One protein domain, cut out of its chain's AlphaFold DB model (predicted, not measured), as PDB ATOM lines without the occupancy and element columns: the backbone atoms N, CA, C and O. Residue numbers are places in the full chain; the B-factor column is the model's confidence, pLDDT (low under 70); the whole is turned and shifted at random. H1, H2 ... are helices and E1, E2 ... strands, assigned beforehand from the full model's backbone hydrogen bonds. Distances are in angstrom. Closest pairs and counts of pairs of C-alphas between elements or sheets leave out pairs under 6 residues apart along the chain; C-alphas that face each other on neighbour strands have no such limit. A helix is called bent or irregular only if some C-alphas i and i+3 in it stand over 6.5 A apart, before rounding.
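Overview. This is residues 67 to 117, 124 to 173 and 485 to 555 of the 1023 residues of an uncharacterized protein of Omnitrophica bacterium RIFCSPLOWO2_12_FULL_44_17 (UniProt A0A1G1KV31). A strongly twisted sheet of four strands is sandwiched between two helices, H1 on one face and H5 on the other. H4, in a helical hairpin with H3, packs on H1 away from the sheet, with the small H2 on H4; residues 531 to 537 and the tail 548 to 555 stick out. The printed part has 172 residues in the order E1 E2 H1 H2 H3 H4 E3 E4 H5 E5 H6 H7, class mixed, helices and strands; the mixed sheet runs E1 E5 E2 E4. It is compact, radius of gyration of the C-alphas 16.8 A, spanning 53 by 40 by 30 A.

Arrangement. Start with E1, residues 71 to 77, antiparallel to E5, residues 509 to 515: N 74 and O 512 are 2.9 A apart. E5 is parallel to E2, residues 85 to 91, with N 88 and O 511 at 2.8 A, and E2 is parallel to the edge strand E4, residues 486 to 492, with N 89 and O 489 at 2.8 A. H1, residues 96 to 113, is over E5 and E2 at a height over the sheet of 8.7 A; H5, residues 493 to 505, is over them on the opposite face at 9.3 A. E4, H5 and E5 form a split strand-helix-strand unit, two parallel strands joined through a helix with E2 between them, its crossover right-handed. Look next at H4, residues 156 to 163, which touches H1 at a steep tilt of 60 degrees, C-alphas of Gln 99 and Gly 156 closest at 4.3 A. H3, residues 138 to 150, forms the hairpin with H4 at a shallow tilt of 6 degrees, closest C-alphas Val 145 and Ala 159, 6.0 A. H2, residues 129 to 132, touches H4, closest C-alphas Pro 129 and Val 162, 5.6 A. E3, residues 169 to 172, pairs with no named strand. H6, residues 523 to 531, and H7, residues 533 to 536, are not on the sheet. Every O i to N i+4 pair is within hydrogen-bond range in H1, H3, H4 and H6; H5 has 7 of 9, and H2 and H7 are too short for one.

Along the chain. Find C-alpha 71 at (69.705, 44.475, 50.298), where E1 begins its 18.0 A; E2 is 18.7 A, H1 25.2 A, H3 18.6 A, E4 and E5 20.0 A each. H5, 19.5 A, is irregular: C-alphas 494 and 497 are 7.3 A apart. H7 ends at C-alpha 536, (89.387, 28.738, 28.072).

Size, cuts and confidence. C-alphas 117 and 124 are 15.4 A apart across one cut, 173 and 485 18.1 A across the other. Of the links printed whole, none is long. Confidence is under 70 at 45 residues, among them 532 to 555.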
ATOM      1  N   PRO A  67      65.446  41.624  53.867       93.38
ATOM      2  CA  PRO A  67      66.106  42.135  55.064       93.38
ATOM      3  C   PRO A  67      67.092  43.256  54.714       93.38
ATOM      4  O   PRO A  67      67.960  43.077  53.852       93.38
ATOM      5  N   GLU A  68      66.969  44.400  55.394       84.56
ATOM      6  CA  GLU A  68      67.761  45.598  55.101       84.56
ATOM      7  C   GLU A  68      69.266  45.339  55.224       84.56
ATOM      8  O   GLU A  68      70.064  45.996  54.561       84.56
ATOM      9  N   GLU A  69      69.702  44.397  56.061       91.31
ATOM     10  CA  GLU A  69      71.106  44.010  56.199       91.31
ATOM     11  C   GLU A  69      71.704  43.370  54.935       91.31
ATOM     12  O   GLU A  69      72.924  43.446  54.750       91.31
ATOM     13  N   PHE A  70      70.879  42.788  54.058       93.69
ATOM     14  CA  PHE A  70      71.330  42.104  52.845       93.69
ATOM     15  C   PHE A  70      71.114  42.935  51.582       93.69
ATOM     16  O   PHE A  70      71.966  42.915  50.696       93.69
ATOM     17  N   GLY A  71      70.019  43.687  51.488       92.50
ATOM     18  CA  GLY A  71      69.705  44.475  50.298       92.50
ATOM     19  C   GLY A  71      68.457  45.334  50.454       92.50
ATOM     20  O   GLY A  71      67.861  45.395  51.527       92.50
ATOM     21  N   SER A  72      68.067  45.996  49.369       88.38
ATOM     22  CA  SER A  72      66.875  46.845  49.297       88.38
ATOM     23  C   SER A  72      66.079  46.584  48.022       88.38
ATOM     24  O   SER A  72      66.640  46.204  46.995       88.38
ATOM     25  N   ILE A  73      64.768  46.809  48.093       89.19
ATOM     26  CA  ILE A  73      63.876  46.787  46.932       89.19
ATOM     27  C   ILE A  73      63.961  48.149  46.236       89.19
ATOM     28  O   ILE A  73      63.790  49.174  46.893       89.19
ATOM     29  N   GLU A  74      64.242  48.149  44.934       83.75
ATOM     30  CA  GLU A  74      64.312  49.370  44.118       83.75
ATOM     31  C   GLU A  74      62.986  49.684  43.431       83.75
ATOM     32  O   GLU A  74      62.557  50.830  43.428       83.75
ATOM     33  N   GLU A  75      62.331  48.677  42.854       87.50
ATOM     34  CA  GLU A  75      61.112  48.860  42.065       87.50
ATOM     35  C   GLU A  75      60.176  47.669  42.274       87.50
ATOM     36  O   GLU A  75      60.614  46.519  42.375       87.50
ATOM     37  N   VAL A  76      58.875  47.950  42.321       90.81
ATOM     38  CA  VAL A  76      57.813  46.949  42.438       90.81
ATOM     39  C   VAL A  76      56.764  47.238  41.377       90.81
ATOM     40  O   VAL A  76      56.254  48.355  41.290       90.81
ATOM     41  N   TYR A  77      56.409  46.224  40.597       91.94
ATOM     42  CA  TYR A  77      55.382  46.339  39.571       91.94
ATOM     43  C   TYR A  77      54.442  45.140  39.601       91.94
ATOM     44  O   TYR A  77      54.865  43.982  39.567       91.94
ATOM     45  N   GLN A  78      53.145  45.435  39.632       91.94
ATOM     46  CA  GLN A  78      52.082  44.451  39.504       91.94
ATOM     47  C   GLN A  78      51.660  44.356  38.038       91.94
ATOM     48  O   GLN A  78      51.113  45.306  37.480       91.94
ATOM     49  N   GLY A  79      51.901  43.189  37.442       91.12
ATOM     50  CA  GLY A  79      51.464  42.865  36.090       91.12
ATOM     51  C   GLY A  79      49.988  42.465  36.024       91.12
ATOM     52  O   GLY A  79      49.190  42.768  36.916       91.12
ATOM     53  N   ALA A  80      49.622  41.740  34.965       89.25
ATOM     54  CA  ALA A  80      48.263  41.249  34.769       89.25
ATOM     55  C   ALA A  80      47.797  40.368  35.939       89.25
ATOM     56  O   ALA A  80      48.589  39.736  36.644       89.25
ATOM     57  N   LYS A  81      46.475  40.298  36.123       77.12
ATOM     58  CA  LYS A  81      45.863  39.338  37.042       77.12
ATOM     59  C   LYS A  81      46.323  37.941  36.624       77.12
ATOM     60  O   LYS A  81      46.164  37.599  35.457       77.12
ATOM     61  N   ASP A  82      46.905  37.195  37.563       81.69
ATOM     62  CA  ASP A  82      47.484  35.859  37.361       81.69
ATOM     63  C   ASP A  82      48.850  35.793  36.650       81.69
ATOM     64  O   ASP A  82      49.318  34.704  36.316       81.69
ATOM     65  N   ALA A  83      49.519  36.929  36.432       87.31
ATOM     66  CA  ALA A  83      50.865  36.937  35.866       87.31
ATOM     67  C   ALA A  83      51.897  36.297  36.818       87.31
ATOM     68  O   ALA A  83      51.794  36.482  38.037       87.31
ATOM     69  N   PRO A  84      52.930  35.611  36.286       93.31
ATOM     70  CA  PRO A  84      54.016  35.094  37.109       93.31
ATOM     71  C   PRO A  84      54.784  36.230  37.801       93.31
ATOM     72  O   PRO A  84      54.768  37.379  37.350       93.31
ATOM     73  N   LEU A  85      55.472  35.891  38.893       96.00
ATOM     74  CA  LEU A  85      56.278  36.817  39.689       96.00
ATOM     75  C   LEU A  85      57.781  36.614  39.449       96.00
ATOM     76  O   LEU A  85      58.325  35.539  39.705       96.00
ATOM     77  N   VAL A  86      58.470  37.672  39.033       98.06
ATOM     78  CA  VAL A  86      59.931  37.700  38.894       98.06
ATOM     79  C   VAL A  86      60.548  38.516  40.027       98.06
ATOM     80  O   VAL A  86      60.296  39.710  40.145       98.06
ATOM     81  N   VAL A  87      61.405  37.905  40.846       98.44
ATOM     82  CA  VAL A  87      62.297  38.667  41.735       98.44
ATOM     83  C   VAL A  87      63.644  38.795  41.041       98.44
ATOM     84  O   VAL A  87      64.373  37.816  40.906       98.44
ATOM     85  N   HIS A  88      63.960  39.990  40.557       98.50
ATOM     86  CA  HIS A  88      65.172  40.269  39.796       98.50
ATOM     87  C   HIS A  88      66.217  40.907  40.710       98.50
ATOM     88  O   HIS A  88      66.069  42.045  41.145       98.50
ATOM     89  N   ILE A  89      67.274  40.159  41.009       97.88
ATOM     90  CA  ILE A  89      68.391  40.590  41.844       97.88
ATOM     91  C   ILE A  89      69.523  41.093  40.944       97.88
ATOM     92  O   ILE A  89      69.980  40.373  40.051       97.88
ATOM     93  N   GLN A  90      70.012  42.306  41.199       94.12
ATOM     94  CA  GLN A  90      71.188  42.839  40.513       94.12
ATOM     95  C   GLN A  90      72.468  42.158  41.014       94.12
ATOM     96  O   GLN A  90      72.726  42.078  42.216       94.12
ATOM     97  N   ASN A  91      73.286  41.668  40.086       88.81
ATOM     98  CA  ASN A  91      74.526  40.957  40.360       88.81
ATOM     99  C   ASN A  91      75.735  41.886  40.191       88.81
ATOM    100  O   ASN A  91      76.025  42.349  39.089       88.81
ATOM    101  N   VAL A  92      76.471  42.129  41.276       83.88
ATOM    102  CA  VAL A  92      77.748  42.855  41.227       83.88
ATOM    103  C   VAL A  92      78.887  41.844  41.191       83.88
ATOM    104  O   VAL A  92      79.280  41.288  42.221       83.88
ATOM    105  N   HIS A  93      79.390  41.571  39.988       82.88
ATOM    106  CA  HIS A  93      80.381  40.524  39.746       82.88
ATOM    107  C   HIS A  93      81.657  40.711  40.576       82.88
ATOM    108  O   HIS A  93      82.131  41.827  40.776       82.88
ATOM    109  N   ALA A  94      82.218  39.592  41.042       80.12
ATOM    110  CA  ALA A  94      83.486  39.518  41.774       80.12
ATOM    111  C   ALA A  94      83.588  40.363  43.065       80.12
ATOM    112  O   ALA A  94      84.661  40.430  43.666       80.12
ATOM    113  N   ASN A  95      82.494  40.984  43.521       87.06
ATOM    114  CA  ASN A  95      82.431  41.712  44.785       87.06
ATOM    115  C   ASN A  95      82.002  40.765  45.909       87.06
ATOM    116  O   ASN A  95      80.826  40.415  46.022       87.06
ATOM    117  N   TYR A  96      82.948  40.346  46.746       89.06
ATOM    118  CA  TYR A  96      82.708  39.313  47.752       89.06
ATOM    119  C   TYR A  96      81.550  39.668  48.700       89.06
ATOM    120  O   TYR A  96      80.667  38.839  48.932       89.06
ATOM    121  N   LYS A  97      81.492  40.912  49.197       90.94
ATOM    122  CA  LYS A  97      80.402  41.357  50.078       90.94
ATOM    123  C   LYS A  97      79.032  41.276  49.396       90.94
ATOM    124  O   LYS A  97      78.084  40.781  50.010       90.94
ATOM    125  N   ALA A  98      78.938  41.713  48.143       90.81
ATOM    126  CA  ALA A  98      77.714  41.623  47.354       90.81
ATOM    127  C   ALA A  98      77.309  40.165  47.107       90.81
ATOM    128  O   ALA A  98      76.147  39.826  47.300       90.81
ATOM    129  N   GLN A  99      78.255  39.284  46.761       92.69
ATOM    130  CA  GLN A  99      77.977  37.861  46.528       92.69
ATOM    131  C   GLN A  99      77.473  37.153  47.799       92.69
ATOM    132  O   GLN A  99      76.501  36.400  47.737       92.69
ATOM    133  N   VAL A 100      78.045  37.456  48.974       95.38
ATOM    134  CA  VAL A 100      77.522  36.975  50.270       95.38
ATOM    135  C   VAL A 100      76.088  37.454  50.501       95.38
ATOM    136  O   VAL A 100      75.233  36.686  50.938       95.38
ATOM    137  N   ASN A 101      75.804  38.721  50.202       97.31
ATOM    138  CA  ASN A 101      74.469  39.282  50.371       97.31
ATOM    139  C   ASN A 101      73.457  38.692  49.379       97.31
ATOM    140  O   ASN A 101      72.343  38.374  49.785       97.31
ATOM    141  N   ILE A 102      73.849  38.454  48.122       96.44
ATOM    142  CA  ILE A 102      73.045  37.728  47.130       96.44
ATOM    143  C   ILE A 102      72.705  36.333  47.658       96.44
ATOM    144  O   ILE A 102      71.531  35.974  47.685       96.44
ATOM    145  N   LYS A 103      73.693  35.579  48.160       96.19
ATOM    146  CA  LYS A 103      73.467  34.263  48.780       96.19
ATOM    147  C   LYS A 103      72.404  34.329  49.886       96.19
ATOM    148  O   LYS A 103      71.484  33.513  49.911       96.19
ATOM    149  N   ASN A 104      72.495  35.320  50.771       97.75
ATOM    150  CA  ASN A 104      71.544  35.495  51.873       97.75
ATOM    151  C   ASN A 104      70.139  35.897  51.389       97.75
ATOM    152  O   ASN A 104      69.144  35.414  51.928       97.75
ATOM    153  N   ILE A 105      70.044  36.739  50.354       98.19
ATOM    154  CA  ILE A 105      68.772  37.101  49.708       98.19
ATOM    155  C   ILE A 105      68.125  35.862  49.079       98.19
ATOM    156  O   ILE A 105      66.937  35.625  49.287       98.19
ATOM    157  N   LEU A 106      68.897  35.040  48.361       97.69
ATOM    158  CA  LEU A 106      68.411  33.788  47.774       97.69
ATOM    159  C   LEU A 106      67.896  32.827  48.844       97.69
ATOM    160  O   LEU A 106      66.813  32.261  48.682       97.69
ATOM    161  N   ASN A 107      68.623  32.698  49.957       96.62
ATOM    162  CA  ASN A 107      68.183  31.888  51.087       96.62
ATOM    163  C   ASN A 107      66.859  32.405  51.661       96.62
ATOM    164  O   ASN A 107      65.912  31.637  51.805       96.62
ATOM    165  N   HIS A 108      66.746  33.718  51.886       96.56
ATOM    166  CA  HIS A 108      65.521  34.343  52.381       96.56
ATOM    167  C   HIS A 108      64.320  34.108  51.454       96.56
ATOM    168  O   HIS A 108      63.247  33.716  51.911       96.56
ATOM    169  N   LEU A 109      64.495  34.323  50.147       96.62
ATOM    170  CA  LEU A 109      63.437  34.137  49.154       96.62
ATOM    171  C   LEU A 109      63.008  32.669  49.047       96.62
ATOM    172  O   LEU A 109      61.816  32.370  48.953       96.62
ATOM    173  N   THR A 110      63.963  31.746  49.118       95.31
ATOM    174  CA  THR A 110      63.694  30.306  49.060       95.31
ATOM    175  C   THR A 110      62.970  29.823  50.317       95.31
ATOM    176  O   THR A 110      61.929  29.182  50.207       95.31
ATOM    177  N   GLU A 111      63.462  30.160  51.510       93.69
ATOM    178  CA  GLU A 111      62.899  29.678  52.778       93.69
ATOM    179  C   GLU A 111      61.555  30.333  53.120       93.69
ATOM    180  O   GLU A 111      60.605  29.640  53.481       93.69
ATOM    181  N   LYS A 112      61.454  31.665  53.005       94.06
ATOM    182  CA  LYS A 112      60.259  32.411  53.429       94.06
ATOM    183  C   LYS A 112      59.149  32.375  52.386       94.06
ATOM    184  O   LYS A 112      57.978  32.256  52.736       94.06
ATOM    185  N   TYR A 113      59.514  32.508  51.113       94.06
ATOM    186  CA  TYR A 113      58.555  32.662  50.021       94.06
ATOM    187  C   TYR A 113      58.483  31.440  49.110       94.06
ATOM    188  O   TYR A 113      57.650  31.419  48.204       94.06
ATOM    189  N   GLY A 114      59.301  30.405  49.334       92.94
ATOM    190  CA  GLY A 114      59.223  29.134  48.618       92.94
ATOM    191  C   GLY A 114      59.579  29.237  47.136       92.94
ATOM    192  O   GLY A 114      58.940  28.567  46.326       92.94
ATOM    193  N   PHE A 115      60.491  30.134  46.752       95.06
ATOM    194  CA  PHE A 115      61.036  30.155  45.391       95.06
ATOM    195  C   PHE A 115      61.893  28.907  45.157       95.06
ATOM    196  O   PHE A 115      62.746  28.587  45.973       95.06
ATOM    197  N   SER A 116      61.668  28.209  44.046       94.12
ATOM    198  CA  SER A 116      62.394  26.981  43.687       94.12
ATOM    199  C   SER A 116      63.094  27.065  42.331       94.12
ATOM    200  O   SER A 116      63.882  26.182  42.012       94.12
ATOM    201  N   LEU A 117      62.826  28.110  41.541       95.81
ATOM    202  CA  LEU A 117      63.443  28.351  40.239       95.81
ATOM    203  C   LEU A 117      64.331  29.594  40.300       95.81
ATOM    204  O   LEU A 117      63.862  30.684  40.641       95.81
ATOM    205  N   VAL A 124      74.960  28.775  30.632       72.50
ATOM    206  CA  VAL A 124      74.301  28.501  29.327       72.50
ATOM    207  C   VAL A 124      73.070  27.591  29.467       72.50
ATOM    208  O   VAL A 124      72.103  27.691  28.706       72.50
ATOM    209  N   SER A 125      73.107  26.686  30.440       75.88
ATOM    210  CA  SER A 125      72.203  25.536  30.571       75.88
ATOM    211  C   SER A 125      71.876  25.260  32.046       75.88
ATOM    212  O   SER A 125      72.112  26.116  32.896       75.88
ATOM    213  N   LYS A 126      71.247  24.121  32.371       83.62
ATOM    214  CA  LYS A 126      70.910  23.758  33.760       83.62
ATOM    215  C   LYS A 126      72.186  23.573  34.590       83.62
ATOM    216  O   LYS A 126      73.080  22.854  34.157       83.62
ATOM    217  N   LEU A 127      72.263  24.173  35.775       79.50
ATOM    218  CA  LEU A 127      73.432  24.043  36.650       79.50
ATOM    219  C   LEU A 127      73.350  22.755  37.485       79.50
ATOM    220  O   LEU A 127      72.274  22.372  37.947       79.50
ATOM    221  N   ASP A 128      74.506  22.130  37.717       74.38
ATOM    222  CA  ASP A 128      74.676  21.000  38.635       74.38
ATOM    223  C   ASP A 128      75.627  21.386  39.789       74.38
ATOM    224  O   ASP A 128      76.850  21.355  39.628       74.38
ATOM    225  N   PRO A 129      75.098  21.738  40.977       72.56
ATOM    226  CA  PRO A 129      75.923  22.144  42.112       72.56
ATOM    227  C   PRO A 129      76.720  20.988  42.735       72.56
ATOM    228  O   PRO A 129      77.575  21.228  43.591       72.56
ATOM    229  N   THR A 130      76.479  19.728  42.341       68.69
ATOM    230  CA  THR A 130      77.213  18.578  42.892       68.69
ATOM    231  C   THR A 130      78.689  18.584  42.512       68.69
ATOM    232  O   THR A 130      79.507  18.022  43.240       68.69
ATOM    233  N   VAL A 131      79.064  19.290  41.444       65.62
ATOM    234  CA  VAL A 131      80.462  19.391  41.015       65.62
ATOM    235  C   VAL A 131      81.321  20.180  42.015       65.62
ATOM    236  O   VAL A 131      82.511  19.906  42.162       65.62
ATOM    237  N   LEU A 132      80.719  21.085  42.796       63.25
ATOM    238  CA  LEU A 132      81.383  21.774  43.913       63.25
ATOM    239  C   LEU A 132      81.300  20.990  45.240       63.25
ATOM    240  O   LEU A 132      81.846  21.424  46.254       63.25
ATOM    241  N   LYS A 133      80.665  19.808  45.241       63.62
ATOM    242  CA  LYS A 133      80.584  18.869  46.376       63.62
ATOM    243  C   LYS A 133      81.556  17.693  46.194       63.62
ATOM    244  O   LYS A 133      81.186  16.532  46.337       63.62
ATOM    245  N   PHE A 134      82.811  17.993  45.863       54.44
ATOM    246  CA  PHE A 134      83.837  16.992  45.537       54.44
ATOM    247  C   PHE A 134      84.376  16.231  46.764       54.44
ATOM    248  O   PHE A 134      84.893  15.123  46.625       54.44
ATOM    249  N   SER A 135      84.267  16.800  47.969       47.34
ATOM    250  CA  SER A 135      84.651  16.145  49.223       47.34
ATOM    251  C   SER A 135      83.446  15.521  49.926       47.34
ATOM    252  O   SER A 135      82.367  16.108  49.983       47.34
ATOM    253  N   PHE A 136      83.660  14.365  50.562       47.56
ATOM    254  CA  PHE A 136      82.701  13.770  51.503       47.56
ATOM    255  C   PHE A 136      82.645  14.514  52.850       47.56
ATOM    256  O   PHE A 136      81.814  14.178  53.687       47.56
ATOM    257  N   VAL A 137      83.534  15.492  53.068       56.41
ATOM    258  CA  VAL A 137      83.538  16.398  54.226       56.41
ATOM    259  C   VAL A 137      82.853  17.708  53.810       56.41
ATOM    260  O   VAL A 137      83.481  18.496  53.090       56.41
ATOM    261  N   PRO A 138      81.597  17.962  54.222       59.56
ATOM    262  CA  PRO A 138      80.838  19.140  53.796       59.56
ATOM    263  C   PRO A 138      81.557  20.463  54.082       59.56
ATOM    264  O   PRO A 138      81.592  21.344  53.227       59.56
ATOM    265  N   GLU A 139      82.222  20.578  55.232       62.88
ATOM    266  CA  GLU A 139      82.934  21.787  55.657       62.88
ATOM    267  C   GLU A 139      84.099  22.136  54.722       62.88
ATOM    268  O   GLU A 139      84.436  23.308  54.551       62.88
ATOM    269  N   ALA A 140      84.720  21.129  54.096       54.34
ATOM    270  CA  ALA A 140      85.782  21.349  53.121       54.34
ATOM    271  C   ALA A 140      85.229  21.941  51.816       54.34
ATOM    272  O   ALA A 140      85.837  22.858  51.267       54.34
ATOM    273  N   ASN A 141      84.059  21.472  51.362       66.25
ATOM    274  CA  ASN A 141      83.384  22.027  50.186       66.25
ATOM    275  C   ASN A 141      83.018  23.497  50.426       66.25
ATOM    276  O   ASN A 141      83.328  24.344  49.595       66.25
ATOM    277  N   LEU A 142      82.455  23.820  51.599       74.06
ATOM    278  CA  LEU A 142      82.073  25.195  51.947       74.06
ATOM    279  C   LEU A 142      83.271  26.150  52.000       74.06
ATOM    280  O   LEU A 142      83.181  27.272  51.511       74.06
ATOM    281  N   LYS A 143      84.416  25.708  52.535       69.50
ATOM    282  CA  LYS A 143      85.643  26.525  52.545       69.50
ATOM    283  C   LYS A 143      86.188  26.792  51.144       69.50
ATOM    284  O   LYS A 143      86.695  27.881  50.895       69.50
ATOM    285  N   VAL A 144      86.104  25.814  50.242       68.12
ATOM    286  CA  VAL A 144      86.543  25.995  48.852       68.12
ATOM    287  C   VAL A 144      85.590  26.911  48.094       68.12
ATOM    288  O   VAL A 144      86.058  27.806  47.401       68.12
ATOM    289  N   VAL A 145      84.281  26.754  48.288       73.81
ATOM    290  CA  VAL A 145      83.262  27.667  47.753       73.81
ATOM    291  C   VAL A 145      83.514  29.099  48.230       73.81
ATOM    292  O   VAL A 145      83.622  29.999  47.402       73.81
ATOM    293  N   ASP A 146      83.710  29.320  49.532       79.12
ATOM    294  CA  ASP A 146      84.020  30.651  50.076       79.12
ATOM    295  C   ASP A 146      85.293  31.247  49.458       79.12
ATOM    296  O   ASP A 146      85.295  32.392  49.005       79.12
ATOM    297  N   TYR A 147      86.364  30.453  49.370       74.38
ATOM    298  CA  TYR A 147      87.614  30.878  48.741       74.38
ATOM    299  C   TYR A 147      87.421  31.252  47.266       74.38
ATOM    300  O   TYR A 147      87.880  32.305  46.827       74.38
ATOM    301  N   MET A 148      86.703  30.429  46.499       74.31
ATOM    302  CA  MET A 148      86.416  30.706  45.092       74.31
ATOM    303  C   MET A 148      85.552  31.959  44.936       74.31
ATOM    304  O   MET A 148      85.811  32.746  44.036       74.31
ATOM    305  N   MET A 149      84.591  32.197  45.831       80.69
ATOM    306  CA  MET A 149      83.769  33.410  45.824       80.69
ATOM    307  C   MET A 149      84.607  34.662  46.134       80.69
ATOM    308  O   MET A 149      84.398  35.707  45.522       80.69
ATOM    309  N   ARG A 150      85.599  34.565  47.035       80.50
ATOM    310  CA  ARG A 150      86.557  35.653  47.335       80.50
ATOM    311  C   ARG A 150      87.477  35.979  46.165       80.50
ATOM    312  O   ARG A 150      87.713  37.150  45.891       80.50
ATOM    313  N   GLU A 151      87.946  34.960  45.451       75.19
ATOM    314  CA  GLU A 151      88.697  35.117  44.194       75.19
ATOM    315  C   GLU A 151      87.794  35.544  43.021       75.19
ATOM    316  O   GLU A 151      88.247  35.645  41.882       75.19
ATOM    317  N   GLY A 152      86.498  35.734  43.280       72.62
ATOM    318  CA  GLY A 152      85.457  36.014  42.305       72.62
ATOM    319  C   GLY A 152      85.016  34.794  41.501       72.62
ATOM    320  O   GLY A 152      83.932  34.821  40.939       72.62
ATOM    321  N   ARG A 153      85.814  33.719  41.460       73.69
ATOM    322  CA  ARG A 153      85.662  32.548  40.586       73.69
ATOM    323  C   ARG A 153      84.287  31.893  40.590       73.69
ATOM    324  O   ARG A 153      84.044  31.208  39.620       73.69
ATOM    325  N   ILE A 154      83.448  32.062  41.610       78.44
ATOM    326  CA  ILE A 154      82.033  31.651  41.618       78.44
ATOM    327  C   ILE A 154      81.145  32.810  42.089       78.44
ATOM    328  O   ILE A 154      81.607  33.720  42.783       78.44
ATOM    329  N   THR A 155      79.850  32.735  41.792       85.38
ATOM    330  CA  THR A 155      78.842  33.684  42.281       85.38
ATOM    331  C   THR A 155      78.245  33.262  43.632       85.38
ATOM    332  O   THR A 155      78.349  32.116  44.075       85.38
ATOM    333  N   GLY A 156      77.538  34.184  44.281       89.81
ATOM    334  CA  GLY A 156      76.728  33.919  45.465       89.81
ATOM    335  C   GLY A 156      75.570  32.957  45.190       89.81
ATOM    336  O   GLY A 156      75.145  32.251  46.102       89.81
ATOM    337  N   ALA A 157      75.094  32.878  43.941       90.50
ATOM    338  CA  ALA A 157      74.108  31.883  43.528       90.50
ATOM    339  C   ALA A 157      74.704  30.471  43.500       90.50
ATOM    340  O   ALA A 157      74.067  29.537  43.982       90.50
ATOM    341  N   ASP A 158      75.944  30.319  43.026       85.50
ATOM    342  CA  ASP A 158      76.657  29.037  43.066       85.50
ATOM    343  C   ASP A 158      76.920  28.602  44.512       85.50
ATOM    344  O   ASP A 158      76.677  27.452  44.880       85.50
ATOM    345  N   ALA A 159      77.352  29.537  45.366       89.38
ATOM    346  CA  ALA A 159      77.554  29.272  46.787       89.38
ATOM    347  C   ALA A 159      76.249  28.856  47.489       89.38
ATOM    348  O   ALA A 159      76.229  27.865  48.222       89.38
ATOM    349  N   PHE A 160      75.144  29.557  47.208       92.81
ATOM    350  CA  PHE A 160      73.810  29.190  47.683       92.81
ATOM    351  C   PHE A 160      73.426  27.764  47.263       92.81
ATOM    352  O   PHE A 160      72.949  26.987  48.086       92.81
ATOM    353  N   ALA A 161      73.687  27.396  46.008       87.94
ATOM    354  CA  ALA A 161      73.350  26.085  45.463       87.94
ATOM    355  C   ALA A 161      74.091  24.925  46.143       87.94
ATOM    356  O   ALA A 161      73.568  23.813  46.257       87.94
ATOM    357  N   VAL A 162      75.320  25.171  46.601       83.94
ATOM    358  CA  VAL A 162      76.098  24.179  47.349       83.94
ATOM    359  C   VAL A 162      75.581  24.039  48.779       83.94
ATOM    360  O   VAL A 162      75.465  22.912  49.268       83.94
ATOM    361  N   GLU A 163      75.270  25.162  49.426       86.75
ATOM    362  CA  GLU A 163      74.867  25.236  50.835       86.75
ATOM    363  C   GLU A 163      73.430  24.773  51.087       86.75
ATOM    364  O   GLU A 163      73.157  24.157  52.119       86.75
ATOM    365  N   THR A 164      72.510  25.053  50.164       86.12
ATOM    366  CA  THR A 164      71.091  24.798  50.394       86.12
ATOM    367  C   THR A 164      70.765  23.306  50.444       86.12
ATOM    368  O   THR A 164      71.259  22.492  49.658       86.12
ATOM    369  N   ALA A 165      69.890  22.945  51.382       82.81
ATOM    370  CA  ALA A 165      69.270  21.624  51.450       82.81
ATOM    371  C   ALA A 165      67.934  21.567  50.687       82.81
ATOM    372  O   ALA A 165      67.367  20.486  50.516       82.81
ATOM    373  N   MET A 166      67.415  22.719  50.247       84.75
ATOM    374  CA  MET A 166      66.146  22.811  49.533       84.75
ATOM    375  C   MET A 166      66.311  22.346  48.079       84.75
ATOM    376  O   MET A 166      67.336  22.633  47.456       84.75
ATOM    377  N   PRO A 167      65.311  21.657  47.502       84.31
ATOM    378  CA  PRO A 167      65.330  21.315  46.088       84.31
ATOM    379  C   PRO A 167      65.150  22.592  45.260       84.31
ATOM    380  O   PRO A 167      64.058  23.156  45.203       84.31
ATOM    381  N   ILE A 168      66.235  23.041  44.634       88.94
ATOM    382  CA  ILE A 168      66.242  24.197  43.740       88.94
ATOM    383  C   ILE A 168      66.603  23.768  42.321       88.94
ATOM    384  O   ILE A 168      67.457  22.911  42.098       88.94
ATOM    385  N   ASP A 169      65.953  24.400  41.357       90.81
ATOM    386  CA  ASP A 169      66.252  24.291  39.943       90.81
ATOM    387  C   ASP A 169      66.965  25.569  39.495       90.81
ATOM    388  O   ASP A 169      66.430  26.673  39.616       90.81
ATOM    389  N   MET A 170      68.179  25.415  38.966       88.88
ATOM    390  CA  MET A 170      69.004  26.528  38.502       88.88
ATOM    391  C   MET A 170      69.272  26.427  37.006       88.88
ATOM    392  O   MET A 170      69.740  25.391  36.531       88.88
ATOM    393  N   TYR A 171      69.012  27.507  36.272       88.94
ATOM    394  CA  TYR A 171      69.211  27.574  34.824       88.94
ATOM    395  C   TYR A 171      70.010  28.805  34.410       88.94
ATOM    396  O   TYR A 171      69.933  29.865  35.023       88.94
ATOM    397  N   GLY A 172      70.775  28.648  33.339       88.69
ATOM    398  CA  GLY A 172      71.555  29.712  32.743       88.69
ATOM    399  C   GLY A 172      70.837  30.521  31.668       88.69
ATOM    400  O   GLY A 172      70.071  29.975  30.868       88.69
ATOM    401  N   LEU A 173      71.121  31.823  31.636       91.25
ATOM    402  CA  LEU A 173      70.560  32.780  30.681       91.25
ATOM    403  C   LEU A 173      71.418  32.996  29.416       91.25
ATOM    404  O   LEU A 173      70.910  33.509  28.426       91.25
ATOM    405  N   GLN A 485      55.201  29.462  38.723       90.75
ATOM    406  CA  GLN A 485      54.535  30.776  38.759       90.75
ATOM    407  C   GLN A 485      55.440  31.894  39.285       90.75
ATOM    408  O   GLN A 485      55.052  33.058  39.307       90.75
ATOM    409  N   LYS A 486      56.645  31.552  39.745       95.12
ATOM    410  CA  LYS A 486      57.599  32.509  40.296       95.12
ATOM    411  C   LYS A 486      59.032  32.070  40.028       95.12
ATOM    412  O   LYS A 486      59.330  30.878  40.065       95.12
ATOM    413  N   THR A 487      59.911  33.028  39.769       97.25
ATOM    414  CA  THR A 487      61.337  32.791  39.514       97.25
ATOM    415  C   THR A 487      62.168  33.895  40.142       97.25
ATOM    416  O   THR A 487      61.738  35.047  40.211       97.25
ATOM    417  N   ILE A 488      63.376  33.545  40.568       98.25
ATOM    418  CA  ILE A 488      64.420  34.522  40.863       98.25
ATOM    419  C   ILE A 488      65.283  34.667  39.609       98.25
ATOM    420  O   ILE A 488      65.612  33.664  38.978       98.25
ATOM    421  N   VAL A 489      65.620  35.896  39.230       98.06
ATOM    422  CA  VAL A 489      66.497  36.217  38.094       98.06
ATOM    423  C   VAL A 489      67.704  36.982  38.615       98.06
ATOM    424  O   VAL A 489      67.534  37.935  39.368       98.06
ATOM    425  N   LEU A 490      68.913  36.583  38.225       96.12
ATOM    426  CA  LEU A 490      70.152  37.274  38.573       96.12
ATOM    427  C   LEU A 490      70.869  37.730  37.309       96.12
ATOM    428  O   LEU A 490      71.286  36.895  36.509       96.12
ATOM    429  N   THR A 491      71.052  39.039  37.154       94.00
ATOM    430  CA  THR A 491      71.839  39.626  36.056       94.00
ATOM    431  C   THR A 491      72.616  40.836  36.548       94.00
ATOM    432  O   THR A 491      72.233  41.461  37.536       94.00
ATOM    433  N   GLY A 492      73.667  41.222  35.836       88.81
ATOM    434  CA  GLY A 492      74.342  42.495  36.022       88.81
ATOM    435  C   GLY A 492      73.384  43.679  35.860       88.81
ATOM    436  O   GLY A 492      72.381  43.600  35.142       88.81
ATOM    437  N   GLY A 493      73.710  44.793  36.524       85.75
ATOM    438  CA  GLY A 493      72.878  46.004  36.529       85.75
ATOM    439  C   GLY A 493      72.629  46.592  35.136       85.75
ATOM    440  O   GLY A 493      71.571  47.166  34.895       85.75
ATOM    441  N   PHE A 494      73.534  46.357  34.175       88.69
ATOM    442  CA  PHE A 494      73.338  46.775  32.783       88.69
ATOM    443  C   PHE A 494      72.066  46.171  32.166       88.69
ATOM    444  O   PHE A 494      71.382  46.840  31.398       88.69
ATOM    445  N   HIS A 495      71.705  44.928  32.494       93.81
ATOM    446  CA  HIS A 495      70.554  44.232  31.901       93.81
ATOM    447  C   HIS A 495      69.200  44.629  32.517       93.81
ATOM    448  O   HIS A 495      68.156  44.313  31.947       93.81
ATOM    449  N   LYS A 496      69.201  45.353  33.650       93.00
ATOM    450  CA  LYS A 496      67.998  45.714  34.418       93.00
ATOM    451  C   LYS A 496      66.917  46.347  33.544       93.00
ATOM    452  O   LYS A 496      65.825  45.797  33.446       93.00
ATOM    453  N   ASP A 497      67.217  47.457  32.873       89.94
ATOM    454  CA  ASP A 497      66.175  48.225  32.179       89.94
ATOM    455  C   ASP A 497      65.618  47.490  30.955       89.94
ATOM    456  O   ASP A 497      64.414  47.536  30.706       89.94
ATOM    457  N   GLY A 498      66.468  46.769  30.212       92.50
ATOM    458  CA  GLY A 498      66.038  45.964  29.063       92.50
ATOM    459  C   GLY A 498      65.102  44.823  29.475       92.50
ATOM    460  O   GLY A 498      64.079  44.569  28.829       92.50
ATOM    461  N   LEU A 499      65.399  44.178  30.607       96.12
ATOM    462  CA  LEU A 499      64.547  43.138  31.178       96.12
ATOM    463  C   LEU A 499      63.263  43.710  31.786       96.12
ATOM    464  O   LEU A 499      62.192  43.174  31.514       96.12
ATOM    465  N   VAL A 500      63.325  44.831  32.511       94.94
ATOM    466  CA  VAL A 500      62.140  45.530  33.039       94.94
ATOM    467  C   VAL A 500      61.185  45.935  31.917       94.94
ATOM    468  O   VAL A 500      59.977  45.726  32.033       94.94
ATOM    469  N   GLN A 501      61.700  46.464  30.804       94.06
ATOM    470  CA  GLN A 501      60.884  46.766  29.625       94.06
ATOM    471  C   GLN A 501      60.206  45.509  29.073       94.06
ATOM    472  O   GLN A 501      59.019  45.545  28.747       94.06
ATOM    473  N   SER A 502      60.929  44.389  29.027       95.38
ATOM    474  CA  SER A 502      60.382  43.100  28.599       95.38
ATOM    475  C   SER A 502      59.295  42.596  29.559       95.38
ATOM    476  O   SER A 502      58.232  42.178  29.105       95.38
ATOM    477  N   TYR A 503      59.492  42.708  30.880       95.50
ATOM    478  CA  TYR A 503      58.481  42.343  31.878       95.50
ATOM    479  C   TYR A 503      57.218  43.200  31.748       95.50
ATOM    480  O   TYR A 503      56.115  42.654  31.725       95.50
ATOM    481  N   LYS A 504      57.362  44.526  31.608       94.12
ATOM    482  CA  LYS A 504      56.230  45.450  31.412       94.12
ATOM    483  C   LYS A 504      55.472  45.136  30.124       94.12
ATOM    484  O   LYS A 504      54.246  45.063  30.146       94.12
ATOM    485  N   LYS A 505      56.187  44.905  29.019       94.12
ATOM    486  CA  LYS A 505      55.595  44.556  27.719       94.12
ATOM    487  C   LYS A 505      54.749  43.281  27.796       94.12
ATOM    488  O   LYS A 505      53.656  43.243  27.238       94.12
ATOM    489  N   GLU A 506      55.223  42.277  28.527       91.19
ATOM    490  CA  GLU A 506      54.522  41.002  28.729       91.19
ATOM    491  C   GLU A 506      53.534  41.023  29.918       91.19
ATOM    492  O   GLU A 506      52.936  40.000  30.244       91.19
ATOM    493  N   ASN A 507      53.324  42.180  30.566       92.75
ATOM    494  CA  ASN A 507      52.500  42.347  31.773       92.75
ATOM    495  C   ASN A 507      52.858  41.372  32.916       92.75
ATOM    496  O   ASN A 507      51.973  40.841  33.590       92.75
ATOM    497  N   ILE A 508      54.149  41.135  33.145       94.06
ATOM    498  CA  ILE A 508      54.672  40.263  34.207       94.06
ATOM    499  C   ILE A 508      54.884  41.060  35.494       94.06
ATOM    500  O   ILE A 508      55.363  42.192  35.457       94.06
ATOM    501  N   SER A 509      54.540  40.467  36.641       95.69
ATOM    502  CA  SER A 509      54.792  41.089  37.945       95.69
ATOM    503  C   SER A 509      56.261  40.939  38.319       95.69
ATOM    504  O   SER A 509      56.818  39.849  38.174       95.69
ATOM    505  N   TYR A 510      56.892  41.988  38.845       96.88
ATOM    506  CA  TYR A 510      58.285  41.894  39.274       96.88
ATOM    507  C   TYR A 510      58.631  42.752  40.491       96.88
ATOM    508  O   TYR A 510      57.946  43.719  40.828       96.88
ATOM    509  N   VAL A 511      59.738  42.372  41.130       97.12
ATOM    510  CA  VAL A 511      60.409  43.101  42.210       97.12
ATOM    511  C   VAL A 511      61.889  43.197  41.861       97.12
ATOM    512  O   VAL A 511      62.533  42.165  41.666       97.12
ATOM    513  N   ILE A 512      62.430  44.412  41.784       97.44
ATOM    514  CA  ILE A 512      63.863  44.652  41.580       97.44
ATOM    515  C   ILE A 512      64.546  44.762  42.939       97.44
ATOM    516  O   ILE A 512      64.119  45.538  43.794       97.44
ATOM    517  N   VAL A 513      65.613  43.992  43.135       95.56
ATOM    518  CA  VAL A 513      66.372  43.925  44.385       95.56
ATOM    519  C   VAL A 513      67.837  44.241  44.121       95.56
ATOM    520  O   VAL A 513      68.469  43.628  43.261       95.56
ATOM    521  N   SER A 514      68.398  45.135  44.927       93.19
ATOM    522  CA  SER A 514      69.827  45.450  44.917       93.19
ATOM    523  C   SER A 514      70.491  44.955  46.196       93.19
ATOM    524  O   SER A 514      70.030  45.292  47.293       93.19
ATOM    525  N   PRO A 515      71.555  44.137  46.102       93.06
ATOM    526  CA  PRO A 515      72.300  43.717  47.277       93.06
ATOM    527  C   PRO A 515      73.085  44.899  47.847       93.06
ATOM    528  O   PRO A 515      73.535  45.781  47.120       93.06
ATOM    529  N   LYS A 516      73.335  44.885  49.156       88.81
ATOM    530  CA  LYS A 516      74.327  45.785  49.750       88.81
ATOM    531  C   LYS A 516      75.718  45.432  49.224       88.81
ATOM    532  O   LYS A 516      76.106  44.264  49.233       88.81
ATOM    533  N   VAL A 517      76.478  46.442  48.821       82.44
ATOM    534  CA  VAL A 517      77.805  46.295  48.207       82.44
ATOM    535  C   VAL A 517      78.880  46.945  49.075       82.44
ATOM    536  O   VAL A 517      78.607  47.919  49.775       82.44
ATOM    537  N   ASP A 518      80.110  46.432  49.015       75.88
ATOM    538  CA  ASP A 518      81.287  47.208  49.425       75.88
ATOM    539  C   ASP A 518      81.911  47.838  48.178       75.88
ATOM    540  O   ASP A 518      82.481  47.139  47.345       75.88
ATOM    541  N   VAL A 519      81.802  49.158  48.034       65.88
ATOM    542  CA  VAL A 519      82.268  49.892  46.844       65.88
ATOM    543  C   VAL A 519      83.786  49.860  46.636       65.88
ATOM    544  O   VAL A 519      84.263  50.283  45.586       65.88
ATOM    545  N   LYS A 520      84.564  49.374  47.611       61.56
ATOM    546  CA  LYS A 520      86.030  49.283  47.511       61.56
ATOM    547  C   LYS A 520      86.529  47.974  46.895       61.56
ATOM    548  O   LYS A 520      87.721  47.864  46.624       61.56
ATOM    549  N   GLU A 521      85.653  46.995  46.674       61.56
ATOM    550  CA  GLU A 521      86.018  45.650  46.216       61.56
ATOM    551  C   GLU A 521      85.425  45.316  44.830       61.56
ATOM    552  O   GLU A 521      84.381  45.834  44.434       61.56
ATOM    553  N   GLY A 522      86.060  44.395  44.093       59.47
ATOM    554  CA  GLY A 522      85.449  43.687  42.952       59.47
ATOM    555  C   GLY A 522      86.061  43.943  41.570       59.47
ATOM    556  O   GLY A 522      86.265  42.985  40.827       59.47
ATOM    557  N   ASN A 523      86.436  45.184  41.234       66.75
ATOM    558  CA  ASN A 523      86.915  45.516  39.878       66.75
ATOM    559  C   ASN A 523      88.193  44.762  39.469       66.75
ATOM    560  O   ASN A 523      88.297  44.290  38.336       66.75
ATOM    561  N   GLU A 524      89.160  44.617  40.378       67.69
ATOM    562  CA  GLU A 524      90.419  43.914  40.087       67.69
ATOM    563  C   GLU A 524      90.205  42.409  39.891       67.69
ATOM    564  O   GLU A 524      90.749  41.825  38.955       67.69
ATOM    565  N   ASN A 525      89.362  41.791  40.724       68.44
ATOM    566  CA  ASN A 525      89.034  40.369  40.623       68.44
ATOM    567  C   ASN A 525      88.255  40.063  39.341       68.44
ATOM    568  O   ASN A 525      88.559  39.083  38.663       68.44
ATOM    569  N   TYR A 526      87.297  40.919  38.977       73.50
ATOM    570  CA  TYR A 526      86.548  40.789  37.728       73.50
ATOM    571  C   TYR A 526      87.485  40.832  36.514       73.50
ATOM    572  O   TYR A 526      87.454  39.936  35.671       73.50
ATOM    573  N   LEU A 527      88.381  41.825  36.463       74.81
ATOM    574  CA  LEU A 527      89.327  41.962  35.360       74.81
ATOM    575  C   LEU A 527      90.315  40.790  35.293       74.81
ATOM    576  O   LEU A 527      90.547  40.249  34.213       74.81
ATOM    577  N   LYS A 528      90.869  40.377  36.442       75.12
ATOM    578  CA  LYS A 528      91.787  39.232  36.556       75.12
ATOM    579  C   LYS A 528      91.185  37.981  35.923       75.12
ATOM    580  O   LYS A 528      91.872  37.276  35.197       75.12
ATOM    581  N   VAL A 529      89.908  37.724  36.184       71.31
ATOM    582  CA  VAL A 529      89.225  36.515  35.715       71.31
ATOM    583  C   VAL A 529      88.891  36.617  34.231       71.31
ATOM    584  O   VAL A 529      89.151  35.671  33.491       71.31
ATOM    585  N   MET A 530      88.366  37.755  33.775       71.56
ATOM    586  CA  MET A 530      88.031  37.944  32.359       71.56
ATOM    587  C   MET A 530      89.269  37.884  31.447       71.56
ATOM    588  O   MET A 530      89.159  37.488  30.285       71.56
ATOM    589  N   LEU A 531      90.451  38.245  31.965       73.75
ATOM    590  CA  LEU A 531      91.726  38.202  31.240       73.75
ATOM    591  C   LEU A 531      92.525  36.899  31.410       73.75
ATOM    592  O   LEU A 531      93.478  36.705  30.659       73.75
ATOM    593  N   ASP A 532      92.158  36.013  32.340       62.09
ATOM    594  CA  ASP A 532      92.880  34.758  32.597       62.09
ATOM    595  C   ASP A 532      92.922  33.886  31.316       62.09
ATOM    596  O   ASP A 532      91.894  33.652  30.661       62.09
ATOM    597  N   GLU A 533      94.114  33.432  30.907       41.38
ATOM    598  CA  GLU A 533      94.291  32.542  29.745       41.38
ATOM    599  C   GLU A 533      93.748  31.133  30.041       41.38
ATOM    600  O   GLU A 533      93.249  30.462  29.137       41.38
ATOM    601  N   ASP A 534      93.716  30.740  31.321       38.16
ATOM    602  CA  ASP A 534      93.112  29.487  31.788       38.16
ATOM    603  C   ASP A 534      91.567  29.530  31.774       38.16
ATOM    604  O   ASP A 534      90.907  28.503  31.950       38.16
ATOM    605  N   ALA A 535      90.955  30.691  31.489       37.72
ATOM    606  CA  ALA A 535      89.499  30.838  31.344       37.72
ATOM    607  C   ALA A 535      88.922  30.118  30.105       37.72
ATOM    608  O   ALA A 535      87.705  30.083  29.925       37.72
ATOM    609  N   VAL A 536      89.779  29.535  29.251       32.28
ATOM    610  CA  VAL A 536      89.387  28.738  28.072       32.28
ATOM    611  C   VAL A 536      88.680  27.433  28.467       32.28
ATOM    612  O   VAL A 536      87.903  26.892  27.679       32.28
ATOM    613  N   VAL A 537      88.836  26.962  29.708       34.34
ATOM    614  CA  VAL A 537      87.954  25.942  30.293       34.34
ATOM    615  C   VAL A 537      86.838  26.659  31.051       34.34
ATOM    616  O   VAL A 537      86.912  26.800  32.266       34.34
ATOM    617  N   GLY A 538      85.853  27.165  30.295       32.78
ATOM    618  CA  GLY A 538      84.557  27.696  30.745       32.78
ATOM    619  C   GLY A 538      84.564  28.238  32.169       32.78
ATOM    620  O   GLY A 538      84.241  27.503  33.104       32.78
ATOM    621  N   SER A 539      84.984  29.495  32.314       31.28
ATOM    622  CA  SER A 539      85.140  30.165  33.596       31.28
ATOM    623  C   SER A 539      83.941  29.926  34.504       31.28
ATOM    624  O   SER A 539      82.817  30.316  34.213       31.28
ATOM    625  N   VAL A 540      84.262  29.385  35.665       42.91
ATOM    626  CA  VAL A 540      83.447  29.207  36.865       42.91
ATOM    627  C   VAL A 540      82.676  30.490  37.297       42.91
ATOM    628  O   VAL A 540      81.790  30.432  38.139       42.91
ATOM    629  N   PHE A 541      82.902  31.642  36.656       36.84
ATOM    630  CA  PHE A 541      82.078  32.858  36.760       36.84
ATOM    631  C   PHE A 541      80.704  32.785  36.086       36.84
ATOM    632  O   PHE A 541      79.945  33.754  36.084       36.84
ATOM    633  N   ALA A 542      80.424  31.657  35.461       34.03
ATOM    634  CA  ALA A 542      79.389  31.512  34.476       34.03
ATOM    635  C   ALA A 542      79.056  30.018  34.428       34.03
ATOM    636  O   ALA A 542      79.766  29.273  33.774       34.03
ATOM    637  N   GLY A 543      78.068  29.557  35.205       32.94
ATOM    638  CA  GLY A 543      77.797  28.134  35.471       32.94
ATOM    639  C   GLY A 543      77.950  27.169  34.281       32.94
ATOM    640  O   GLY A 543      76.980  26.788  33.628       32.94
ATOM    641  N   THR A 544      79.168  26.676  34.073       38.44
ATOM    642  CA  THR A 544      79.536  25.581  33.171       38.44
ATOM    643  C   THR A 544      79.662  24.287  33.968       38.44
ATOM    644  O   THR A 544      80.691  23.618  33.964       38.44
ATOM    645  N   PHE A 545      78.563  23.884  34.610       39.66
ATOM    646  CA  PHE A 545      78.337  22.475  34.965       39.66
ATOM    647  C   PHE A 545      77.434  21.747  33.965       39.66
ATOM    648  O   PHE A 545      76.969  20.645  34.230       39.66
ATOM    649  N   ALA A 546      77.240  22.319  32.776       29.30
ATOM    650  CA  ALA A 546      76.474  21.681  31.716       29.30
ATOM    651  C   ALA A 546      77.073  21.899  30.318       29.30
ATOM    652  O   ALA A 546      76.378  22.237  29.359       29.30
ATOM    653  N   LEU A 547      78.373  21.611  30.197       28.22
ATOM    654  CA  LEU A 547      78.880  20.913  29.018       28.22
ATOM    655  C   LEU A 547      78.743  19.413  29.294       28.22
ATOM    656  O   LEU A 547      79.432  18.867  30.150       28.22
ATOM    657  N   GLU A 548      77.793  18.785  28.604       27.84
ATOM    658  CA  GLU A 548      77.664  17.342  28.377       27.84
ATOM    659  C   GLU A 548      78.864  16.494  28.857       27.84
ATOM    660  O   GLU A 548      79.894  16.369  28.192       27.84
ATOM    661  N   VAL A 549      78.672  15.790  29.976       28.95
ATOM    662  CA  VAL A 549      79.559  14.730  30.504       28.95
ATOM    663  C   VAL A 549      79.724  13.547  29.519       28.95
ATOM    664  O   VAL A 549      80.464  12.599  29.776       28.95
ATOM    665  N   VAL A 550      79.099  13.582  28.340       26.28
ATOM    666  CA  VAL A 550      78.982  12.421  27.448       26.28
ATOM    667  C   VAL A 550      80.183  12.221  26.507       26.28
ATOM    668  O   VAL A 550      80.350  11.113  26.007       26.28
ATOM    669  N   ASN A 551      81.092  13.189  26.304       27.91
ATOM    670  CA  ASN A 551      82.156  13.028  25.286       27.91
ATOM    671  C   ASN A 551      83.624  13.171  25.726       27.91
ATOM    672  O   ASN A 551      84.514  12.955  24.906       27.91
ATOM    673  N   LEU A 552      83.919  13.434  27.002       25.09
ATOM    674  CA  LEU A 552      85.310  13.553  27.487       25.09
ATOM    675  C   LEU A 552      85.918  12.236  28.008       25.09
ATOM    676  O   LEU A 552      87.135  12.104  28.107       25.09
ATOM    677  N   MET A 553      85.097  11.215  28.271       26.12
ATOM    678  CA  MET A 553      85.560   9.919  28.798       26.12
ATOM    679  C   MET A 553      85.958   8.904  27.712       26.12
ATOM    680  O   MET A 553      86.546   7.870  28.033       26.12
ATOM    681  N   SER A 554      85.688   9.178  26.431       31.95
ATOM    682  CA  SER A 554      85.955   8.233  25.333       31.95
ATOM    683  C   SER A 554      87.356   8.354  24.709       31.95
ATOM    684  O   SER A 554      87.750   7.462  23.960       31.95
ATOM    685  N   GLN A 555      88.136   9.397  25.031       28.89
ATOM    686  CA  GLN A 555      89.435   9.656  24.376       28.89
ATOM    687  C   GLN A 555      90.684   9.488  25.261       28.89
ATOM    688  O   GLN A 555      91.802   9.588  24.762       28.89
TER     689      GLN A 555